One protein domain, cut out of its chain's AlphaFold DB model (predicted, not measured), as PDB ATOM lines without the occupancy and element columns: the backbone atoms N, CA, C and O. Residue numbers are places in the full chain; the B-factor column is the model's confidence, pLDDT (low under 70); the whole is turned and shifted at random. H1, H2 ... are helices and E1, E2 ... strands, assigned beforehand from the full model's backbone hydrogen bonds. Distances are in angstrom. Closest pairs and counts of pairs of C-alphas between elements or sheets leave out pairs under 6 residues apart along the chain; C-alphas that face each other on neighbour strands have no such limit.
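This is residues 2 to 34 and 173 to 292 of the 292 residues of the protein "Aste57867_16227 protein" of Aphanomyces stellatus (UniProt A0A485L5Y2). Four helices, H3, H5, H6 and H7, stand side by side as an up-and-down bundle, and between H6 and H7 the strand hairpin E1-E2 reaches out as a long arm whose tip, residues 253 to 259, sticks out. The short helix H1 packs on the part of H7 nearer the arm, and H2 lies beyond H1. The printed part has 153 residues, with seven named helices and two named strands in the order H1 H2 H3 H4 H5 H6 E1 E2 H7; the two strands form an antiparallel sheet, and the class is mostly helix. It is only just compact, close to loose, with a radius of gyration of the C-alphas of 17.7 A and spans of 60 by 41 by 26 A.

H1 is residues 6 to 11, beginning at C-alpha 6 (123.735, -81.200, 135.590). H2 is residues 19 to 25. After the cut, H3 is residues 177 to 196, 28.1 A long, from C-alpha 177 at (114.213, -73.912, 161.832). H4 is residues 199 to 202, H5 residues 208 to 218, 15.2 A, and H6 residues 225 to 241, 23.9 A. E1 is residues 246 to 249 and E2 residues 263 to 266. H7, residues 268 to 287, is 28.7 A long and ends at C-alpha 287 (106.492, -66.531, 148.685).

H7 is the hub, touching H1, H3 and H6. H6 and H7 touch, closest at the C-alphas of Phe 237 and Val 273, 5.8 A, at a shallow tilt of 24 degrees, opposite ways. H3 and H7 touch at the C-alphas of Thr 186 and Lys 275, 6.6 A, at a shallow tilt of 22 degrees, opposite ways. H5 touches H3, with the C-alphas of Ala 187 and Leu 212 closest at 5.9 A. H5 and H6 form a helical hairpin, closest at the C-alphas of Ala 215 and Val 229, 4.8 A. H3 and H6 are apart, as are H5 and H7. H4 is close to H3 but not clearly touching, its Lys 200 C-alpha 5.4 A from that of Trp 194. H7 touches H1 with residues 270 to 277 alone, closest at the C-alphas of Ala 274 and Leu 10, 6.3 A. H1 and H2, a helical hairpin, only just touch, with 3 pairs of C-alphas within 8 A, the closest being Asp 11 and Ser 21, 6.4 A. In the hairpin E1 and E2, N 247 and O 265 are within hydrogen-bond range at 2.9 A, and N 249 and O 263 at 2.8 A. In H3, H5 and H6 every O i to N i+4 pair is within hydrogen-bond range; H1 has 1 of 2, H2 2 of 3 and H7 15 of 16, and H4 is too short for such a pair.

The C-alphas farthest apart are those of Glu 222 and Asn 257, 60.2 A. Residues 35 to 172 are not printed, and C-alphas 34 and 173 are 35.6 A apart across the cut. The link from E1 to E2 is long, 13 residues. The mean pLDDT of the printed part is 75.7; it is under 70 at residues 2 to 34, 223 to 224, 250 to 263 and 289 to 292.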
ATOM      1  N   VAL A   2     125.781 -76.418 128.992       38.72
ATOM      2  CA  VAL A   2     125.307 -77.235 130.129       38.72
ATOM      3  C   VAL A   2     125.310 -78.700 129.696       38.72
ATOM      4  O   VAL A   2     124.739 -79.019 128.653       38.72
ATOM      5  N   THR A   3     125.959 -79.585 130.451       46.94
ATOM      6  CA  THR A   3     125.902 -81.025 130.173       46.94
ATOM      7  C   THR A   3     124.540 -81.578 130.603       46.94
ATOM      8  O   THR A   3     123.981 -81.157 131.615       46.94
ATOM      9  N   ALA A   4     124.000 -82.544 129.853       47.78
ATOM     10  CA  ALA A   4     122.706 -83.197 130.108       47.78
ATOM     11  C   ALA A   4     122.638 -84.003 131.425       47.78
ATOM     12  O   ALA A   4     121.701 -84.758 131.663       47.78
ATOM     13  N   SER A   5     123.619 -83.858 132.303       48.69
ATOM     14  CA  SER A   5     123.663 -84.525 133.595       48.69
ATOM     15  C   SER A   5     123.406 -83.495 134.708       48.69
ATOM     16  O   SER A   5     122.607 -83.758 135.603       48.69
ATOM     17  N   SER A   6     123.949 -82.272 134.601       50.69
ATOM     18  CA  SER A   6     123.735 -81.200 135.590       50.69
ATOM     19  C   SER A   6     122.272 -80.742 135.688       50.69
ATOM     20  O   SER A   6     121.814 -80.414 136.777       50.69
ATOM     21  N   ALA A   7     121.510 -80.763 134.587       58.53
ATOM     22  CA  ALA A   7     120.089 -80.398 134.618       58.53
ATOM     23  C   ALA A   7     119.213 -81.449 135.332       58.53
ATOM     24  O   ALA A   7     118.291 -81.075 136.050       58.53
ATOM     25  N   ARG A   8     119.561 -82.742 135.258       64.50
ATOM     26  CA  ARG A   8     118.827 -83.811 135.957       64.50
ATOM     27  C   ARG A   8     118.938 -83.691 137.477       64.50
ATOM     28  O   ARG A   8     117.947 -83.870 138.172       64.50
ATOM     29  N   LEU A   9     120.116 -83.337 137.995       60.53
ATOM     30  CA  LEU A   9     120.298 -83.102 139.430       60.53
ATOM     31  C   LEU A   9     119.433 -81.927 139.935       60.53
ATOM     32  O   LEU A   9     118.975 -81.945 141.073       60.53
ATOM     33  N   LEU A  10     119.155 -80.934 139.086       65.88
ATOM     34  CA  LEU A  10     118.244 -79.834 139.416       65.88
ATOM     35  C   LEU A  10     116.769 -80.227 139.308       65.88
ATOM     36  O   LEU A  10     115.960 -79.750 140.103       65.88
ATOM     37  N   ASP A  11     116.420 -81.113 138.373       68.38
ATOM     38  CA  ASP A  11     115.062 -81.652 138.257       68.38
ATOM     39  C   ASP A  11     114.669 -82.482 139.497       68.38
ATOM     40  O   ASP A  11     113.502 -82.480 139.881       68.38
ATOM     41  N   LEU A  12     115.626 -83.118 140.192       62.12
ATOM     42  CA  LEU A  12     115.377 -83.850 141.451       62.12
ATOM     43  C   LEU A  12     114.930 -82.969 142.618       62.12
ATOM     44  O   LEU A  12     114.290 -83.463 143.554       62.12
ATOM     45  N   VAL A  13     115.318 -81.694 142.582       59.03
ATOM     46  CA  VAL A  13     115.050 -80.707 143.632       59.03
ATOM     47  C   VAL A  13     113.670 -80.064 143.449       59.03
ATOM     48  O   VAL A  13     113.089 -79.558 144.409       59.03
ATOM     49  N   LEU A  14     113.114 -80.093 142.236       54.72
ATOM     50  CA  LEU A  14     111.842 -79.450 141.915       54.72
ATOM     51  C   LEU A  14     110.661 -80.431 142.023       54.72
ATOM     52  O   LEU A  14     110.749 -81.566 141.558       54.72
ATOM     53  N   PRO A  15     109.498 -80.003 142.551       44.62
ATOM     54  CA  PRO A  15     108.261 -80.739 142.332       44.62
ATOM     55  C   PRO A  15     107.886 -80.707 140.833       44.62
ATOM     56  O   PRO A  15     108.124 -79.693 140.159       44.62
ATOM     57  N   PRO A  16     107.235 -81.764 140.303       42.53
ATOM     58  CA  PRO A  16     106.925 -81.925 138.872       42.53
ATOM     59  C   PRO A  16     105.995 -80.842 138.286       42.53
ATOM     60  O   PRO A  16     105.746 -80.808 137.082       42.53
ATOM     61  N   SER A  17     105.467 -79.946 139.123       36.84
ATOM     62  CA  SER A  17     104.489 -78.915 138.770       36.84
ATOM     63  C   SER A  17     105.101 -77.581 138.320       36.84
ATOM     64  O   SER A  17     104.363 -76.706 137.875       36.84
ATOM     65  N   SER A  18     106.419 -77.378 138.447       41.22
ATOM     66  CA  SER A  18     107.038 -76.084 138.118       41.22
ATOM     67  C   SER A  18     107.202 -75.883 136.601       41.22
ATOM     68  O   SER A  18     107.635 -76.769 135.865       41.22
ATOM     69  N   THR A  19     106.875 -74.690 136.102       39.75
ATOM     70  CA  THR A  19     107.019 -74.297 134.683       39.75
ATOM     71  C   THR A  19     108.465 -74.387 134.176       39.75
ATOM     72  O   THR A  19     108.679 -74.648 132.991       39.75
ATOM     73  N   LEU A  20     109.447 -74.267 135.076       38.56
ATOM     74  CA  LEU A  20     110.875 -74.484 134.815       38.56
ATOM     75  C   LEU A  20     111.206 -75.957 134.501       38.56
ATOM     76  O   LEU A  20     111.962 -76.210 133.565       38.56
ATOM     77  N   SER A  21     110.569 -76.919 135.183       37.69
ATOM     78  CA  SER A  21     110.730 -78.364 134.920       37.69
ATOM     79  C   SER A  21     110.235 -78.765 133.518       37.69
ATOM     80  O   SER A  21     110.806 -79.627 132.851       37.69
ATOM     81  N   ARG A  22     109.212 -78.080 132.984       36.94
ATOM     82  CA  ARG A  22     108.726 -78.322 131.610       36.94
ATOM     83  C   ARG A  22     109.669 -77.802 130.519       36.94
ATOM     84  O   ARG A  22     109.624 -78.317 129.400       36.94
ATOM     85  N   GLN A  23     110.493 -76.793 130.810       38.41
ATOM     86  CA  GLN A  23     111.452 -76.247 129.842       38.41
ATOM     87  C   GLN A  23     112.769 -77.034 129.808       38.41
ATOM     88  O   GLN A  23     113.316 -77.207 128.716       38.41
ATOM     89  N   SER A  24     113.238 -77.569 130.943       39.16
ATOM     90  CA  SER A  24     114.382 -78.497 130.986       39.16
ATOM     91  C   SER A  24     114.044 -79.827 130.300       39.16
ATOM     92  O   SER A  24     114.806 -80.297 129.456       39.16
ATOM     93  N   SER A  25     112.850 -80.370 130.558       37.19
ATOM     94  CA  SER A  25     112.410 -81.682 130.064       37.19
ATOM     95  C   SER A  25     112.253 -81.778 128.531       37.19
ATOM     96  O   SER A  25     112.514 -82.826 127.949       37.19
ATOM     97  N   ARG A  26     111.920 -80.688 127.819       37.00
ATOM     98  CA  ARG A  26     111.711 -80.722 126.349       37.00
ATOM     99  C   ARG A  26     112.984 -80.825 125.498       37.00
ATOM    100  O   ARG A  26     112.868 -81.015 124.290       37.00
ATOM    101  N   ARG A  27     114.183 -80.705 126.082       36.97
ATOM    102  CA  ARG A  27     115.466 -80.929 125.374       36.97
ATOM    103  C   ARG A  27     116.112 -82.284 125.695       36.97
ATOM    104  O   ARG A  27     117.209 -82.555 125.215       36.97
ATOM    105  N   TYR A  28     115.445 -83.116 126.492       42.00
ATOM    106  CA  TYR A  28     115.925 -84.418 126.938       42.00
ATOM    107  C   TYR A  28     115.253 -85.540 126.143       42.00
ATOM    108  O   TYR A  28     114.130 -85.931 126.446       42.00
ATOM    109  N   SER A  29     115.951 -86.095 125.157       38.44
ATOM    110  CA  SER A  29     115.604 -87.403 124.597       38.44
ATOM    111  C   SER A  29     116.854 -88.280 124.480       38.44
ATOM    112  O   SER A  29     117.804 -87.946 123.774       38.44
ATOM    113  N   ASP A  30     116.794 -89.396 125.212       34.25
ATOM    114  CA  ASP A  30     117.299 -90.736 124.863       34.25
ATOM    115  C   ASP A  30     118.669 -91.262 125.335       34.25
ATOM    116  O   ASP A  30     118.940 -92.433 125.088       34.25
ATOM    117  N   ALA A  31     119.494 -90.541 126.111       38.69
ATOM    118  CA  ALA A  31     120.800 -91.102 126.543       38.69
ATOM    119  C   ALA A  31     121.080 -91.204 128.062       38.69
ATOM    120  O   ALA A  31     122.001 -91.919 128.451       38.69
ATOM    121  N   VAL A  32     120.320 -90.527 128.936       46.84
ATOM    122  CA  VAL A  32     120.631 -90.409 130.392       46.84
ATOM    123  C   VAL A  32     119.502 -90.946 131.294       46.84
ATOM    124  O   VAL A  32     119.532 -90.813 132.518       46.84
ATOM    125  N   VAL A  33     118.483 -91.576 130.706       46.41
ATOM    126  CA  VAL A  33     117.317 -92.089 131.437       46.41
ATOM    127  C   VAL A  33     117.682 -93.422 132.103       46.41
ATOM    128  O   VAL A  33     117.656 -94.462 131.457       46.41
ATOM    129  N   GLY A  34     118.050 -93.392 133.390       56.25
ATOM    130  CA  GLY A  34     118.052 -94.596 134.242       56.25
ATOM    131  C   GLY A  34     119.274 -94.839 135.135       56.25
ATOM    132  O   GLY A  34     119.231 -95.742 135.963       56.25
ATOM    133  N   ALA A 173     108.129 -68.272 157.379       85.69
ATOM    134  CA  ALA A 173     109.513 -68.584 157.015       85.69
ATOM    135  C   ALA A 173     110.479 -68.296 158.176       85.69
ATOM    136  O   ALA A 173     111.429 -69.051 158.386       85.69
ATOM    137  N   ARG A 174     110.202 -67.256 158.978       85.38
ATOM    138  CA  ARG A 174     111.047 -66.833 160.111       85.38
ATOM    139  C   ARG A 174     111.144 -67.893 161.206       85.38
ATOM    140  O   ARG A 174     112.114 -67.937 161.960       85.38
ATOM    141  N   GLN A 175     110.116 -68.732 161.310       86.19
ATOM    142  CA  GLN A 175     110.010 -69.795 162.309       86.19
ATOM    143  C   GLN A 175     110.426 -71.166 161.761       86.19
ATOM    144  O   GLN A 175     110.436 -72.144 162.513       86.19
ATOM    145  N   ASP A 176     110.773 -71.268 160.472       90.81
ATOM    146  CA  ASP A 176     111.237 -72.529 159.904       90.81
ATOM    147  C   ASP A 176     112.710 -72.778 160.255       90.81
ATOM    148  O   ASP A 176     113.644 -72.417 159.535       90.81
ATOM    149  N   ALA A 177     112.903 -73.470 161.377       91.56
ATOM    150  CA  ALA A 177     114.213 -73.912 161.832       91.56
ATOM    151  C   ALA A 177     114.947 -74.788 160.800       91.56
ATOM    152  O   ALA A 177     116.177 -74.776 160.767       91.56
ATOM    153  N   ALA A 178     114.232 -75.530 159.947       93.25
ATOM    154  CA  ALA A 178     114.855 -76.369 158.931       93.25
ATOM    155  C   ALA A 178     115.396 -75.538 157.759       93.25
ATOM    156  O   ALA A 178     116.489 -75.823 157.269       93.25
ATOM    157  N   LEU A 179     114.682 -74.483 157.346       93.62
ATOM    158  CA  LEU A 179     115.185 -73.526 156.354       93.62
ATOM    159  C   LEU A 179     116.470 -72.856 156.854       93.62
ATOM    160  O   LEU A 179     117.491 -72.877 156.162       93.62
ATOM    161  N   ALA A 180     116.440 -72.328 158.082       93.06
ATOM    162  CA  ALA A 180     117.601 -71.694 158.705       93.06
ATOM    163  C   ALA A 180     118.787 -72.668 158.833       93.06
ATOM    164  O   ALA A 180     119.915 -72.326 158.470       93.06
ATOM    165  N   ALA A 181     118.535 -73.907 159.274       94.44
ATOM    166  CA  ALA A 181     119.565 -74.936 159.392       94.44
ATOM    167  C   ALA A 181     120.197 -75.285 158.037       94.44
ATOM    168  O   ALA A 181     121.422 -75.346 157.929       94.44
ATOM    169  N   HIS A 182     119.401 -75.475 156.979       95.50
ATOM    170  CA  HIS A 182     119.938 -75.795 155.656       95.50
ATOM    171  C   HIS A 182     120.693 -74.625 155.015       95.50
ATOM    172  O   HIS A 182     121.672 -74.858 154.293       95.50
ATOM    173  N   LEU A 183     120.297 -73.381 155.297       94.88
ATOM    174  CA  LEU A 183     121.041 -72.198 154.870       94.88
ATOM    175  C   LEU A 183     122.410 -72.145 155.565       94.88
ATOM    176  O   LEU A 183     123.438 -72.070 154.889       94.88
ATOM    177  N   GLN A 184     122.438 -72.325 156.889       94.81
ATOM    178  CA  GLN A 184     123.670 -72.378 157.681       94.81
ATOM    179  C   GLN A 184     124.594 -73.524 157.241       94.81
ATOM    180  O   GLN A 184     125.794 -73.324 157.053       94.81
ATOM    181  N   GLN A 185     124.053 -74.724 157.016       94.88
ATOM    182  CA  GLN A 185     124.814 -75.867 156.498       94.88
ATOM    183  C   GLN A 185     125.413 -75.583 155.113       94.88
ATOM    184  O   GLN A 185     126.501 -76.062 154.793       94.88
ATOM    185  N   THR A 186     124.705 -74.827 154.271       96.12
ATOM    186  CA  THR A 186     125.181 -74.455 152.931       96.12
ATOM    187  C   THR A 186     126.281 -73.397 153.005       96.12
ATOM    188  O   THR A 186     127.275 -73.525 152.290       96.12
ATOM    189  N   ALA A 187     126.171 -72.430 153.918       94.00
ATOM    190  CA  ALA A 187     127.236 -71.470 154.212       94.00
ATOM    191  C   ALA A 187     128.499 -72.160 154.754       94.00
ATOM    192  O   ALA A 187     129.595 -71.934 154.240       94.00
ATOM    193  N   ALA A 188     128.347 -73.082 155.712       92.62
ATOM    194  CA  ALA A 188     129.456 -73.865 156.258       92.62
ATOM    195  C   ALA A 188     130.150 -74.725 155.184       92.62
ATOM    196  O   ALA A 188     131.380 -74.842 155.159       92.62
ATOM    197  N   PHE A 189     129.379 -75.306 154.257       93.81
ATOM    198  CA  PHE A 189     129.942 -76.017 153.110       93.81
ATOM    199  C   PHE A 189     130.728 -75.078 152.189       93.81
ATOM    200  O   PHE A 189     131.864 -75.396 151.838       93.81
ATOM    201  N   ALA A 190     130.171 -73.913 151.842       93.38
ATOM    202  CA  ALA A 190     130.848 -72.928 151.001       93.38
ATOM    203  C   ALA A 190     132.169 -72.446 151.622       93.38
ATOM    204  O   ALA A 190     133.180 -72.392 150.929       93.38
ATOM    205  N   GLU A 191     132.198 -72.182 152.930       92.00
ATOM    206  CA  GLU A 191     133.423 -71.821 153.659       92.00
ATOM    207  C   GLU A 191     134.457 -72.958 153.659       92.00
ATOM    208  O   GLU A 191     135.661 -72.744 153.475       92.00
ATOM    209  N   THR A 192     133.992 -74.199 153.793       91.44
ATOM    210  CA  THR A 192     134.865 -75.372 153.709       91.44
ATOM    211  C   THR A 192     135.474 -75.507 152.311       91.44
ATOM    212  O   THR A 192     136.686 -75.703 152.186       91.44
ATOM    213  N   MET A 193     134.675 -75.343 151.253       91.00
ATOM    214  CA  MET A 193     135.149 -75.369 149.863       91.00
ATOM    215  C   MET A 193     136.049 -74.171 149.525       91.00
ATOM    216  O   MET A 193     137.026 -74.333 148.789       91.00
ATOM    217  N   TRP A 194     135.802 -73.005 150.134       87.25
ATOM    218  CA  TRP A 194     136.665 -71.820 150.053       87.25
ATOM    219  C   TRP A 194     138.123 -72.141 150.353       87.25
ATOM    220  O   TRP A 194     139.034 -71.689 149.653       87.25
ATOM    221  N   THR A 195     138.323 -72.977 151.371       84.94
ATOM    222  CA  THR A 195     139.647 -73.375 151.842       84.94
ATOM    223  C   THR A 195     140.153 -74.639 151.153       84.94
ATOM    224  O   THR A 195     141.292 -74.665 150.696       84.94
ATOM    225  N   LEU A 196     139.338 -75.698 151.100       84.88
ATOM    226  CA  LEU A 196     139.785 -77.036 150.689       84.88
ATOM    227  C   LEU A 196     139.763 -77.261 149.176       84.88
ATOM    228  O   LEU A 196     140.591 -78.016 148.675       84.88
ATOM    229  N   ALA A 197     138.838 -76.624 148.457       80.44
ATOM    230  CA  ALA A 197     138.687 -76.749 147.006       80.44
ATOM    231  C   ALA A 197     139.273 -75.544 146.249       80.44
ATOM    232  O   ALA A 197     139.002 -75.364 145.064       80.44
ATOM    233  N   PHE A 198     140.055 -74.704 146.937       82.50
ATOM    234  CA  PHE A 198     140.693 -73.508 146.382       82.50
ATOM    235  C   PHE A 198     139.718 -72.532 145.702       82.50
ATOM    236  O   PHE A 198     140.111 -71.789 144.803       82.50
ATOM    237  N   TRP A 199     138.452 -72.458 146.138       86.25
ATOM    238  CA  TRP A 199     137.520 -71.482 145.553       86.25
ATOM    239  C   TRP A 199     137.989 -70.041 145.738       86.25
ATOM    240  O   TRP A 199     137.709 -69.216 144.880       86.25
ATOM    241  N   LYS A 200     138.773 -69.749 146.780       80.44
ATOM    242  CA  LYS A 200     139.420 -68.441 146.946       80.44
ATOM    243  C   LYS A 200     140.307 -68.042 145.753       80.44
ATOM    244  O   LYS A 200     140.465 -66.861 145.478       80.44
ATOM    245  N   GLU A 201     140.911 -69.017 145.072       82.56
ATOM    246  CA  GLU A 201     141.793 -68.802 143.917       82.56
ATOM    247  C   GLU A 201     141.000 -68.817 142.610       82.56
ATOM    248  O   GLU A 201     141.288 -68.041 141.703       82.56
ATOM    249  N   LEU A 202     139.973 -69.666 142.527       83.56
ATOM    250  CA  LEU A 202     139.134 -69.809 141.337       83.56
ATOM    251  C   LEU A 202     138.088 -68.692 141.203       83.56
ATOM    252  O   LEU A 202     137.755 -68.283 140.094       83.56
ATOM    253  N   TYR A 203     137.587 -68.180 142.329       85.75
ATOM    254  CA  TYR A 203     136.503 -67.199 142.412       85.75
ATOM    255  C   TYR A 203     136.825 -66.084 143.426       85.75
ATOM    256  O   TYR A 203     136.028 -65.822 144.333       85.75
ATOM    257  N   PRO A 204     137.968 -65.384 143.284       80.94
ATOM    258  CA  PRO A 204     138.485 -64.450 144.292       80.94
ATOM    259  C   PRO A 204     137.562 -63.260 144.587       80.94
ATOM    260  O   PRO A 204     137.661 -62.650 145.646       80.94
ATOM    261  N   TYR A 205     136.661 -62.927 143.661       82.38
ATOM    262  CA  TYR A 205     135.695 -61.833 143.804       82.38
ATOM    263  C   TYR A 205     134.287 -62.306 144.164       82.38
ATOM    264  O   TYR A 205     133.362 -61.496 144.218       82.38
ATOM    265  N   SER A 206     134.093 -63.611 144.361       86.06
ATOM    266  CA  SER A 206     132.787 -64.117 144.761       86.06
ATOM    267  C   SER A 206     132.531 -63.783 146.228       86.06
ATOM    268  O   SER A 206     133.381 -63.994 147.088       86.06
ATOM    269  N   ARG A 207     131.346 -63.232 146.499       90.12
ATOM    270  CA  ARG A 207     130.878 -62.873 147.844       90.12
ATOM    271  C   ARG A 207     129.975 -63.964 148.408       90.12
ATOM    272  O   ARG A 207     128.889 -63.681 148.902       90.12
ATOM    273  N   VAL A 208     130.353 -65.230 148.208       90.50
ATOM    274  CA  VAL A 208     129.467 -66.371 148.493       90.50
ATOM    275  C   VAL A 208     129.077 -66.408 149.959       90.50
ATOM    276  O   VAL A 208     127.901 -66.566 150.278       90.50
ATOM    277  N   ARG A 209     130.067 -66.259 150.843       88.69
ATOM    278  CA  ARG A 209     129.846 -66.343 152.282       88.69
ATOM    279  C   ARG A 209     128.993 -65.174 152.755       88.69
ATOM    280  O   ARG A 209     127.984 -65.393 153.412       88.69
ATOM    281  N   GLU A 210     129.356 -63.965 152.344       92.56
ATOM    282  CA  GLU A 210     128.649 -62.739 152.698       92.56
ATOM    283  C   GLU A 210     127.203 -62.781 152.205       92.56
ATOM    284  O   GLU A 210     126.299 -62.478 152.967       92.56
ATOM    285  N   THR A 211     126.970 -63.251 150.976       94.62
ATOM    286  CA  THR A 211     125.620 -63.345 150.397       94.62
ATOM    287  C   THR A 211     124.751 -64.372 151.131       94.62
ATOM    288  O   THR A 211     123.562 -64.143 151.317       94.62
ATOM    289  N   LEU A 212     125.318 -65.501 151.575       93.25
ATOM    290  CA  LEU A 212     124.581 -66.492 152.373       93.25
ATOM    291  C   LEU A 212     124.311 -66.008 153.806       93.25
ATOM    292  O   LEU A 212     123.248 -66.292 154.353       93.25
ATOM    293  N   GLU A 213     125.245 -65.270 154.407       91.88
ATOM    294  CA  GLU A 213     125.051 -64.621 155.711       91.88
ATOM    295  C   GLU A 213     124.019 -63.485 155.633       91.88
ATOM    296  O   GLU A 213     123.202 -63.340 156.543       91.88
ATOM    297  N   ASP A 214     124.039 -62.696 154.555       92.69
ATOM    298  CA  ASP A 214     123.037 -61.669 154.256       92.69
ATOM    299  C   ASP A 214     121.657 -62.320 154.111       92.69
ATOM    300  O   ASP A 214     120.728 -61.898 154.793       92.69
ATOM    301  N   ALA A 215     121.545 -63.414 153.349       92.75
ATOM    302  CA  ALA A 215     120.303 -64.178 153.218       92.75
ATOM    303  C   ALA A 215     119.795 -64.698 154.566       92.75
ATOM    304  O   ALA A 215     118.598 -64.666 154.847       92.75
ATOM    305  N   GLN A 216     120.700 -65.153 155.435       91.19
ATOM    306  CA  GLN A 216     120.322 -65.632 156.760       91.19
ATOM    307  C   GLN A 216     119.811 -64.499 157.649       91.19
ATOM    308  O   GLN A 216     118.860 -64.700 158.401       91.19
ATOM    309  N   ARG A 217     120.421 -63.315 157.563       90.62
ATOM    310  CA  ARG A 217     119.953 -62.124 158.280       90.62
ATOM    311  C   ARG A 217     118.593 -61.669 157.756       90.62
ATOM    312  O   ARG A 217     117.678 -61.512 158.556       90.62
ATOM    313  N   SER A 218     118.431 -61.592 156.437       91.25
ATOM    314  CA  SER A 218     117.171 -61.213 155.792       91.25
ATOM    315  C   SER A 218     116.022 -62.171 156.126       91.25
ATOM    316  O   SER A 218     114.894 -61.725 156.288       91.25
ATOM    317  N   LEU A 219     116.274 -63.469 156.347       87.81
ATOM    318  CA  LEU A 219     115.232 -64.393 156.828       87.81
ATOM    319  C   LEU A 219     114.594 -63.980 158.163       87.81
ATOM    320  O   LEU A 219     113.509 -64.464 158.473       87.81
ATOM    321  N   HIS A 220     115.247 -63.135 158.962       85.44
ATOM    322  CA  HIS A 220     114.735 -62.662 160.247       85.44
ATOM    323  C   HIS A 220     114.120 -61.254 160.191       85.44
ATOM    324  O   HIS A 220     113.489 -60.849 161.168       85.44
ATOM    325  N   ASP A 221     114.260 -60.537 159.073       84.94
ATOM    326  CA  ASP A 221     113.781 -59.159 158.909       84.94
ATOM    327  C   ASP A 221     112.288 -59.091 158.502       84.94
ATOM    328  O   ASP A 221     111.669 -60.106 158.155       84.94
ATOM    329  N   GLU A 222     111.688 -57.893 158.599       71.75
ATOM    330  CA  GLU A 222     110.262 -57.611 158.330       71.75
ATOM    331  C   GLU A 222     109.820 -57.883 156.866       71.75
ATOM    332  O   GLU A 222     110.601 -58.299 156.009       71.75
ATOM    333  N   ASP A 223     108.514 -57.756 156.599       64.81
ATOM    334  CA  ASP A 223     107.853 -58.235 155.378       64.81
ATOM    335  C   ASP A 223     108.458 -57.617 154.100       64.81
ATOM    336  O   ASP A 223     108.553 -56.400 153.957       64.81
ATOM    337  N   GLY A 224     108.884 -58.476 153.166       64.12
ATOM    338  CA  GLY A 224     109.649 -58.115 151.960       64.12
ATOM    339  C   GLY A 224     110.984 -58.859 151.841       64.12
ATOM    340  O   GLY A 224     111.438 -59.142 150.733       64.12
ATOM    341  N   ALA A 225     111.544 -59.300 152.968       83.44
ATOM    342  CA  ALA A 225     112.874 -59.902 153.011       83.44
ATOM    343  C   ALA A 225     112.995 -61.274 152.309       83.44
ATOM    344  O   ALA A 225     114.089 -61.685 151.934       83.44
ATOM    345  N   LEU A 226     111.887 -61.989 152.065       89.38
ATOM    346  CA  LEU A 226     111.922 -63.271 151.342       89.38
ATOM    347  C   LEU A 226     112.255 -63.121 149.854       89.38
ATOM    348  O   LEU A 226     112.908 -64.004 149.294       89.38
ATOM    349  N   TYR A 227     111.840 -62.017 149.227       90.38
ATOM    350  CA  TYR A 227     112.219 -61.720 147.845       90.38
ATOM    351  C   TYR A 227     113.713 -61.397 147.758       90.38
ATOM    352  O   TYR A 227     114.392 -61.933 146.887       90.38
ATOM    353  N   ASP A 228     114.245 -60.643 148.723       91.44
ATOM    354  CA  ASP A 228     115.682 -60.356 148.806       91.44
ATOM    355  C   ASP A 228     116.504 -61.641 148.978       91.44
ATOM    356  O   ASP A 228     117.493 -61.852 148.273       91.44
ATOM    357  N   VAL A 229     116.061 -62.550 149.857       93.38
ATOM    358  CA  VAL A 229     116.679 -63.878 150.020       93.38
ATOM    359  C   VAL A 229     116.637 -64.656 148.704       93.38
ATOM    360  O   VAL A 229     117.629 -65.274 148.309       93.38
ATOM    361  N   GLN A 230     115.505 -64.640 147.999       93.56
ATOM    362  CA  GLN A 230     115.365 -65.331 146.721       93.56
ATOM    363  C   GLN A 230     116.314 -64.768 145.652       93.56
ATOM    364  O   GLN A 230     116.958 -65.556 144.950       93.56
ATOM    365  N   ASP A 231     116.447 -63.446 145.565       93.81
ATOM    366  CA  ASP A 231     117.330 -62.756 144.620       93.81
ATOM    367  C   ASP A 231     118.810 -63.015 144.927       93.81
ATOM    368  O   ASP A 231     119.598 -63.316 144.025       93.81
ATOM    369  N   GLN A 232     119.195 -62.998 146.205       95.12
ATOM    370  CA  GLN A 232     120.544 -63.354 146.652       95.12
ATOM    371  C   GLN A 232     120.898 -64.801 146.280       95.12
ATOM    372  O   GLN A 232     121.963 -65.064 145.713       95.12
ATOM    373  N   LEU A 233     119.988 -65.748 146.532       96.00
ATOM    374  CA  LEU A 233     120.176 -67.148 146.145       96.00
ATOM    375  C   LEU A 233     120.206 -67.325 144.618       96.00
ATOM    376  O   LEU A 233     120.965 -68.153 144.117       96.00
ATOM    377  N   ALA A 234     119.407 -66.562 143.864       94.62
ATOM    378  CA  ALA A 234     119.428 -66.566 142.398       94.62
ATOM    379  C   ALA A 234     120.748 -66.056 141.829       94.62
ATOM    380  O   ALA A 234     121.330 -66.718 140.972       94.62
ATOM    381  N   SER A 235     121.275 -64.965 142.379       94.31
ATOM    382  CA  SER A 235     122.587 -64.433 142.014       94.31
ATOM    383  C   SER A 235     123.700 -65.473 142.207       94.31
ATOM    384  O   SER A 235     124.495 -65.719 141.295       94.31
ATOM    385  N   LEU A 236     123.715 -66.168 143.353       94.81
ATOM    386  CA  LEU A 236     124.674 -67.252 143.607       94.81
ATOM    387  C   LEU A 236     124.486 -68.433 142.651       94.81
ATOM    388  O   LEU A 236     125.466 -68.999 142.164       94.81
ATOM    389  N   PHE A 237     123.239 -68.816 142.377       94.38
ATOM    390  CA  PHE A 237     122.947 -69.884 141.431       94.38
ATOM    391  C   PHE A 237     123.510 -69.548 140.045       94.38
ATOM    392  O   PHE A 237     124.279 -70.337 139.500       94.38
ATOM    393  N   ASP A 238     123.197 -68.371 139.508       92.31
ATOM    394  CA  ASP A 238     123.623 -67.955 138.171       92.31
ATOM    395  C   ASP A 238     125.149 -67.844 138.060       92.31
ATOM    396  O   ASP A 238     125.727 -68.246 137.046       92.31
ATOM    397  N   GLN A 239     125.814 -67.380 139.123       92.69
ATOM    398  CA  GLN A 239     127.272 -67.290 139.178       92.69
ATOM    399  C   GLN A 239     127.954 -68.664 139.076       92.69
ATOM    400  O   GLN A 239     128.942 -68.809 138.357       92.69
ATOM    401  N   PHE A 240     127.456 -69.676 139.793       90.94
ATOM    402  CA  PHE A 240     128.135 -70.973 139.912       90.94
ATOM    403  C   PHE A 240     127.591 -72.051 138.969       90.94
ATOM    404  O   PHE A 240     128.294 -73.024 138.683       90.94
ATOM    405  N   TYR A 241     126.378 -71.890 138.439       90.31
ATOM    406  CA  TYR A 241     125.722 -72.900 137.605       90.31
ATOM    407  C   TYR A 241     126.529 -73.256 136.352       90.31
ATOM    408  O   TYR A 241     126.624 -74.427 135.985       90.31
ATOM    409  N   ALA A 242     127.181 -72.275 135.723       87.50
ATOM    410  CA  ALA A 242     128.018 -72.509 134.545       87.50
ATOM    411  C   ALA A 242     129.227 -73.427 134.819       87.50
ATOM    412  O   ALA A 242     129.761 -74.033 133.889       87.50
ATOM    413  N   HIS A 243     129.633 -73.542 136.084       87.81
ATOM    414  CA  HIS A 243     130.769 -74.337 136.545       87.81
ATOM    415  C   HIS A 243     130.346 -75.687 137.151       87.81
ATOM    416  O   HIS A 243     131.200 -76.497 137.513       87.81
ATOM    417  N   ALA A 244     129.039 -75.958 137.249       87.56
ATOM    418  CA  ALA A 244     128.502 -77.209 137.768       87.56
ATOM    419  C   ALA A 244     128.665 -78.355 136.757       87.56
ATOM    420  O   ALA A 244     128.079 -78.356 135.669       87.56
ATOM    421  N   THR A 245     129.423 -79.375 137.148       86.19
ATOM    422  CA  THR A 245     129.742 -80.540 136.312       86.19
ATOM    423  C   THR A 245     129.374 -81.844 137.011       86.19
ATOM    424  O   THR A 245     129.587 -81.995 138.213       86.19
ATOM    425  N   LEU A 246     128.843 -82.803 136.248       83.50
ATOM    426  CA  LEU A 246     128.753 -84.201 136.668       83.50
ATOM    427  C   LEU A 246     129.749 -85.017 135.847       83.50
ATOM    428  O   LEU A 246     129.781 -84.903 134.619       83.50
ATOM    429  N   THR A 247     130.550 -85.827 136.525       82.69
ATOM    430  CA  THR A 247     131.510 -86.744 135.910       82.69
ATOM    431  C   THR A 247     130.969 -88.161 135.984       82.69
ATOM    432  O   THR A 247     130.576 -88.607 137.063       82.69
ATOM    433  N   GLU A 248     130.946 -88.866 134.859       77.44
ATOM    434  CA  GLU A 248     130.675 -90.304 134.844       77.44
ATOM    435  C   GLU A 248     131.814 -91.036 135.566       77.44
ATOM    436  O   GLU A 248     132.991 -90.736 135.357       77.44
ATOM    437  N   VAL A 249     131.452 -91.934 136.475       71.06
ATOM    438  CA  VAL A 249     132.370 -92.795 137.216       71.06
ATOM    439  C   VAL A 249     132.093 -94.218 136.762       71.06
ATOM    440  O   VAL A 249     131.052 -94.787 137.093       71.06
ATOM    441  N   ASP A 250     133.031 -94.783 136.007       62.19
ATOM    442  CA  ASP A 250     132.982 -96.190 135.631       62.19
ATOM    443  C   ASP A 250     133.197 -97.059 136.877       62.19
ATOM    444  O   ASP A 250     134.209 -96.953 137.579       62.19
ATOM    445  N   GLU A 251     132.240 -97.942 137.166       59.25
ATOM    446  CA  GLU A 251     132.432 -99.015 138.137       59.25
ATOM    447  C   GLU A 251     133.407-100.051 137.564       59.25
ATOM    448  O   GLU A 251     133.021-101.028 136.922       59.25
ATOM    449  N   CYS A 252     134.698 -99.876 137.841       47.03
ATOM    450  CA  CYS A 252     135.676-100.957 137.740       47.03
ATOM    451  C   CYS A 252     135.500-101.945 138.904       47.03
ATOM    452  O   CYS A 252     136.403-102.076 139.710       47.03
ATOM    453  N   ASP A 253     134.348-102.613 139.010       47.72
ATOM    454  CA  ASP A 253     134.140-103.783 139.882       47.72
ATOM    455  C   ASP A 253     133.046-104.691 139.286       47.72
ATOM    456  O   ASP A 253     132.067-105.075 139.921       47.72
ATOM    457  N   SER A 254     133.216-105.068 138.015       43.12
ATOM    458  CA  SER A 254     132.462-106.168 137.395       43.12
ATOM    459  C   SER A 254     132.987-107.517 137.905       43.12
ATOM    460  O   SER A 254     133.554-108.302 137.150       43.12
ATOM    461  N   ALA A 255     132.828-107.792 139.202       44.66
ATOM    462  CA  ALA A 255     133.049-109.128 139.766       44.66
ATOM    463  C   ALA A 255     131.798-110.030 139.664       44.66
ATOM    464  O   ALA A 255     131.820-111.179 140.096       44.66
ATOM    465  N   GLY A 256     130.709-109.554 139.055       44.62
ATOM    466  CA  GLY A 256     129.519-110.355 138.777       44.62
ATOM    467  C   GLY A 256     128.798-109.853 137.532       44.62
ATOM    468  O   GLY A 256     128.756-108.651 137.299       44.62
ATOM    469  N   ASN A 257     128.253-110.783 136.743       43.06
ATOM    470  CA  ASN A 257     127.515-110.619 135.476       43.06
ATOM    471  C   ASN A 257     126.241-109.734 135.569       43.06
ATOM    472  O   ASN A 257     125.154-110.153 135.171       43.06
ATOM    473  N   GLY A 258     126.335-108.523 136.114       52.03
ATOM    474  CA  GLY A 258     125.277-107.518 136.085       52.03
ATOM    475  C   GLY A 258     125.482-106.523 134.939       52.03
ATOM    476  O   GLY A 258     126.617-106.319 134.502       52.03
ATOM    477  N   PRO A 259     124.415-105.876 134.435       52.12
ATOM    478  CA  PRO A 259     124.580-104.736 133.543       52.12
ATOM    479  C   PRO A 259     125.395-103.661 134.269       52.12
ATOM    480  O   PRO A 259     125.046-103.282 135.387       52.12
ATOM    481  N   SER A 260     126.474-103.190 133.636       55.72
ATOM    482  CA  SER A 260     127.296-102.086 134.142       55.72
ATOM    483  C   SER A 260     126.387-100.890 134.434       55.72
ATOM    484  O   SER A 260     125.801-100.299 133.520       55.72
ATOM    485  N   ARG A 261     126.182-100.590 135.721       59.53
ATOM    486  CA  ARG A 261     125.417 -99.418 136.136       59.53
ATOM    487  C   ARG A 261     126.353 -98.229 136.027       59.53
ATOM    488  O   ARG A 261     127.374 -98.166 136.699       59.53
ATOM    489  N   ARG A 262     126.009 -97.293 135.147       65.62
ATOM    490  CA  ARG A 262     126.700 -96.006 135.071       65.62
ATOM    491  C   ARG A 262     126.397 -95.237 136.348       65.62
ATOM    492  O   ARG A 262     125.228 -95.120 136.717       65.62
ATOM    493  N   HIS A 263     127.425 -94.704 136.988       67.44
ATOM    494  CA  HIS A 263     127.278 -93.811 138.133       67.44
ATOM    495  C   HIS A 263     127.783 -92.431 137.753       67.44
ATOM    496  O   HIS A 263     128.742 -92.294 136.997       67.44
ATOM    497  N   PHE A 264     127.150 -91.392 138.280       75.81
ATOM    498  CA  PHE A 264     127.572 -90.014 138.048       75.81
ATOM    499  C   PHE A 264     127.941 -89.369 139.371       75.81
ATOM    500  O   PHE A 264     127.082 -89.274 140.242       75.81
ATOM    501  N   ARG A 265     129.182 -88.883 139.490       80.69
ATOM    502  CA  ARG A 265     129.654 -88.073 140.622       80.69
ATOM    503  C   ARG A 265     129.440 -86.595 140.325       80.69
ATOM    504  O   ARG A 265     129.902 -86.084 139.305       80.69
ATOM    505  N   ALA A 266     128.769 -85.902 141.238       83.75
ATOM    506  CA  ALA A 266     128.675 -84.451 141.201       83.75
ATOM    507  C   ALA A 266     129.983 -83.800 141.656       83.75
ATOM    508  O   ALA A 266     130.569 -84.219 142.653       83.75
ATOM    509  N   SER A 267     130.437 -82.761 140.948       87.31
ATOM    510  CA  SER A 267     131.501 -81.905 141.472       87.31
ATOM    511  C   SER A 267     131.007 -81.115 142.684       87.31
ATOM    512  O   SER A 267     129.814 -80.840 142.820       87.31
ATOM    513  N   HIS A 268     131.919 -80.685 143.555       90.19
ATOM    514  CA  HIS A 268     131.573 -79.853 144.710       90.19
ATOM    515  C   HIS A 268     130.833 -78.556 144.324       90.19
ATOM    516  O   HIS A 268     129.988 -78.088 145.084       90.19
ATOM    517  N   VAL A 269     131.085 -77.996 143.131       90.88
ATOM    518  CA  VAL A 269     130.318 -76.850 142.609       90.88
ATOM    519  C   VAL A 269     128.904 -77.272 142.208       90.88
ATOM    520  O   VAL A 269     127.948 -76.582 142.551       90.88
ATOM    521  N   ALA A 270     128.738 -78.419 141.541       90.06
ATOM    522  CA  ALA A 270     127.407 -78.946 141.235       90.06
ATOM    523  C   ALA A 270     126.599 -79.224 142.511       90.06
ATOM    524  O   ALA A 270     125.415 -78.897 142.568       90.06
ATOM    525  N   LEU A 271     127.247 -79.748 143.555       92.12
ATOM    526  CA  LEU A 271     126.629 -79.969 144.858       92.12
ATOM    527  C   LEU A 271     126.233 -78.652 145.542       92.12
ATOM    528  O   LEU A 271     125.141 -78.548 146.096       92.12
ATOM    529  N   PHE A 272     127.081 -77.623 145.472       94.81
ATOM    530  CA  PHE A 272     126.749 -76.290 145.975       94.81
ATOM    531  C   PHE A 272     125.519 -75.711 145.277       94.81
ATOM    532  O   PHE A 272     124.549 -75.331 145.931       94.81
ATOM    533  N   VAL A 273     125.522 -75.722 143.945       94.50
ATOM    534  CA  VAL A 273     124.411 -75.249 143.114       94.50
ATOM    535  C   VAL A 273     123.120 -76.017 143.420       94.50
ATOM    536  O   VAL A 273     122.054 -75.408 143.505       94.50
ATOM    537  N   ALA A 274     123.203 -77.329 143.656       93.75
ATOM    538  CA  ALA A 274     122.073 -78.147 144.093       93.75
ATOM    539  C   ALA A 274     121.475 -77.662 145.419       93.75
ATOM    540  O   ALA A 274     120.258 -77.515 145.538       93.75
ATOM    541  N   LYS A 275     122.333 -77.381 146.410       96.25
ATOM    542  CA  LYS A 275     121.916 -76.864 147.721       96.25
ATOM    543  C   LYS A 275     121.278 -75.483 147.601       96.25
ATOM    544  O   LYS A 275     120.222 -75.263 148.187       96.25
ATOM    545  N   ILE A 276     121.852 -74.587 146.797       96.69
ATOM    546  CA  ILE A 276     121.244 -73.282 146.500       96.69
ATOM    547  C   ILE A 276     119.872 -73.468 145.849       96.69
ATOM    548  O   ILE A 276     118.908 -72.821 146.255       96.69
ATOM    549  N   LYS A 277     119.740 -74.398 144.897       94.94
ATOM    550  CA  LYS A 277     118.450 -74.673 144.258       94.94
ATOM    551  C   LYS A 277     117.409 -75.205 145.242       94.94
ATOM    552  O   LYS A 277     116.247 -74.815 145.157       94.94
ATOM    553  N   ALA A 278     117.818 -76.060 146.178       95.19
ATOM    554  CA  ALA A 278     116.938 -76.583 147.219       95.19
ATOM    555  C   ALA A 278     116.475 -75.471 148.168       95.19
ATOM    556  O   ALA A 278     115.291 -75.392 148.486       95.19
ATOM    557  N   LEU A 279     117.367 -74.545 148.530       96.19
ATOM    558  CA  LEU A 279     117.017 -73.350 149.300       96.19
ATOM    559  C   LEU A 279     116.038 -72.444 148.545       96.19
ATOM    560  O   LEU A 279     115.024 -72.055 149.117       96.19
ATOM    561  N   GLN A 280     116.272 -72.176 147.256       95.38
ATOM    562  CA  GLN A 280     115.324 -71.424 146.425       95.38
ATOM    563  C   GLN A 280     113.944 -72.085 146.402       95.38
ATOM    564  O   GLN A 280     112.930 -71.407 146.551       95.38
ATOM    565  N   ALA A 281     113.900 -73.410 146.231       93.25
ATOM    566  CA  ALA A 281     112.653 -74.162 146.243       93.25
ATOM    567  C   ALA A 281     111.949 -74.061 147.602       93.25
ATOM    568  O   ALA A 281     110.735 -73.901 147.623       93.25
ATOM    569  N   HIS A 282     112.698 -74.103 148.710       93.81
ATOM    570  CA  HIS A 282     112.182 -73.959 150.075       93.81
ATOM    571  C   HIS A 282     111.585 -72.569 150.322       93.81
ATOM    572  O   HIS A 282     110.442 -72.470 150.765       93.81
ATOM    573  N   VAL A 283     112.317 -71.508 149.975       92.75
ATOM    574  CA  VAL A 283     111.873 -70.110 150.113       92.75
ATOM    575  C   VAL A 283     110.631 -69.845 149.260       92.75
ATOM    576  O   VAL A 283     109.661 -69.262 149.742       92.75
ATOM    577  N   ALA A 284     110.594 -70.365 148.030       90.81
ATOM    578  CA  ALA A 284     109.447 -70.218 147.136       90.81
ATOM    579  C   ALA A 284     108.145 -70.802 147.713       90.81
ATOM    580  O   ALA A 284     107.055 -70.404 147.306       90.81
ATOM    581  N   MET A 285     108.220 -71.738 148.665       89.38
ATOM    582  CA  MET A 285     107.024 -72.293 149.310       89.38
ATOM    583  C   MET A 285     106.347 -71.299 150.263       89.38
ATOM    584  O   MET A 285     105.186 -71.508 150.600       89.38
ATOM    585  N   TYR A 286     107.056 -70.251 150.691       88.44
ATOM    586  CA  TYR A 286     106.519 -69.152 151.498       88.44
ATOM    587  C   TYR A 286     106.031 -68.009 150.614       88.44
ATOM    588  O   TYR A 286     104.889 -67.592 150.739       88.44
ATOM    589  N   VAL A 287     106.839 -67.610 149.627       86.19
ATOM    590  CA  VAL A 287     106.492 -66.531 148.685       86.19
ATOM    591  C   VAL A 287     105.175 -66.811 147.950       86.19
ATOM    592  O   VAL A 287     104.340 -65.926 147.804       86.19
ATOM    593  N   ASN A 288     104.952 -68.057 147.518       77.94
ATOM    594  CA  ASN A 288     103.709 -68.428 146.836       77.94
ATOM    595  C   ASN A 288     102.504 -68.562 147.786       77.94
ATOM    596  O   ASN A 288     101.373 -68.566 147.312       77.94
ATOM    597  N   ALA A 289     102.723 -68.701 149.097       68.25
ATOM    598  CA  ALA A 289     101.648 -68.829 150.082       68.25
ATOM    599  C   ALA A 289     101.038 -67.474 150.483       68.25
ATOM    600  O   ALA A 289      99.901 -67.447 150.955       68.25
ATOM    601  N   ASP A 290     101.771 -66.376 150.270       58.06
ATOM    602  CA  ASP A 290     101.327 -65.005 150.561       58.06
ATOM    603  C   ASP A 290     100.493 -64.386 149.418       58.06
ATOM    604  O   ASP A 290      99.881 -63.333 149.590       58.06
ATOM    605  N   GLY A 291     100.465 -65.030 148.242       54.81
ATOM    606  CA  GLY A 291      99.752 -64.568 147.043       54.81
ATOM    607  C   GLY A 291      98.356 -65.169 146.811       54.81
ATOM    608  O   GLY A 291      97.717 -64.794 145.826       54.81
ATOM    609  N   GLU A 292      97.892 -66.084 147.673       44.25
ATOM    610  CA  GLU A 292      96.538 -66.686 147.677       44.25
ATOM    611  C   GLU A 292      95.709 -66.234 148.891       44.25
ATOM    612  O   GLU A 292      94.529 -65.869 148.682       44.25
TER     613      GLU A 292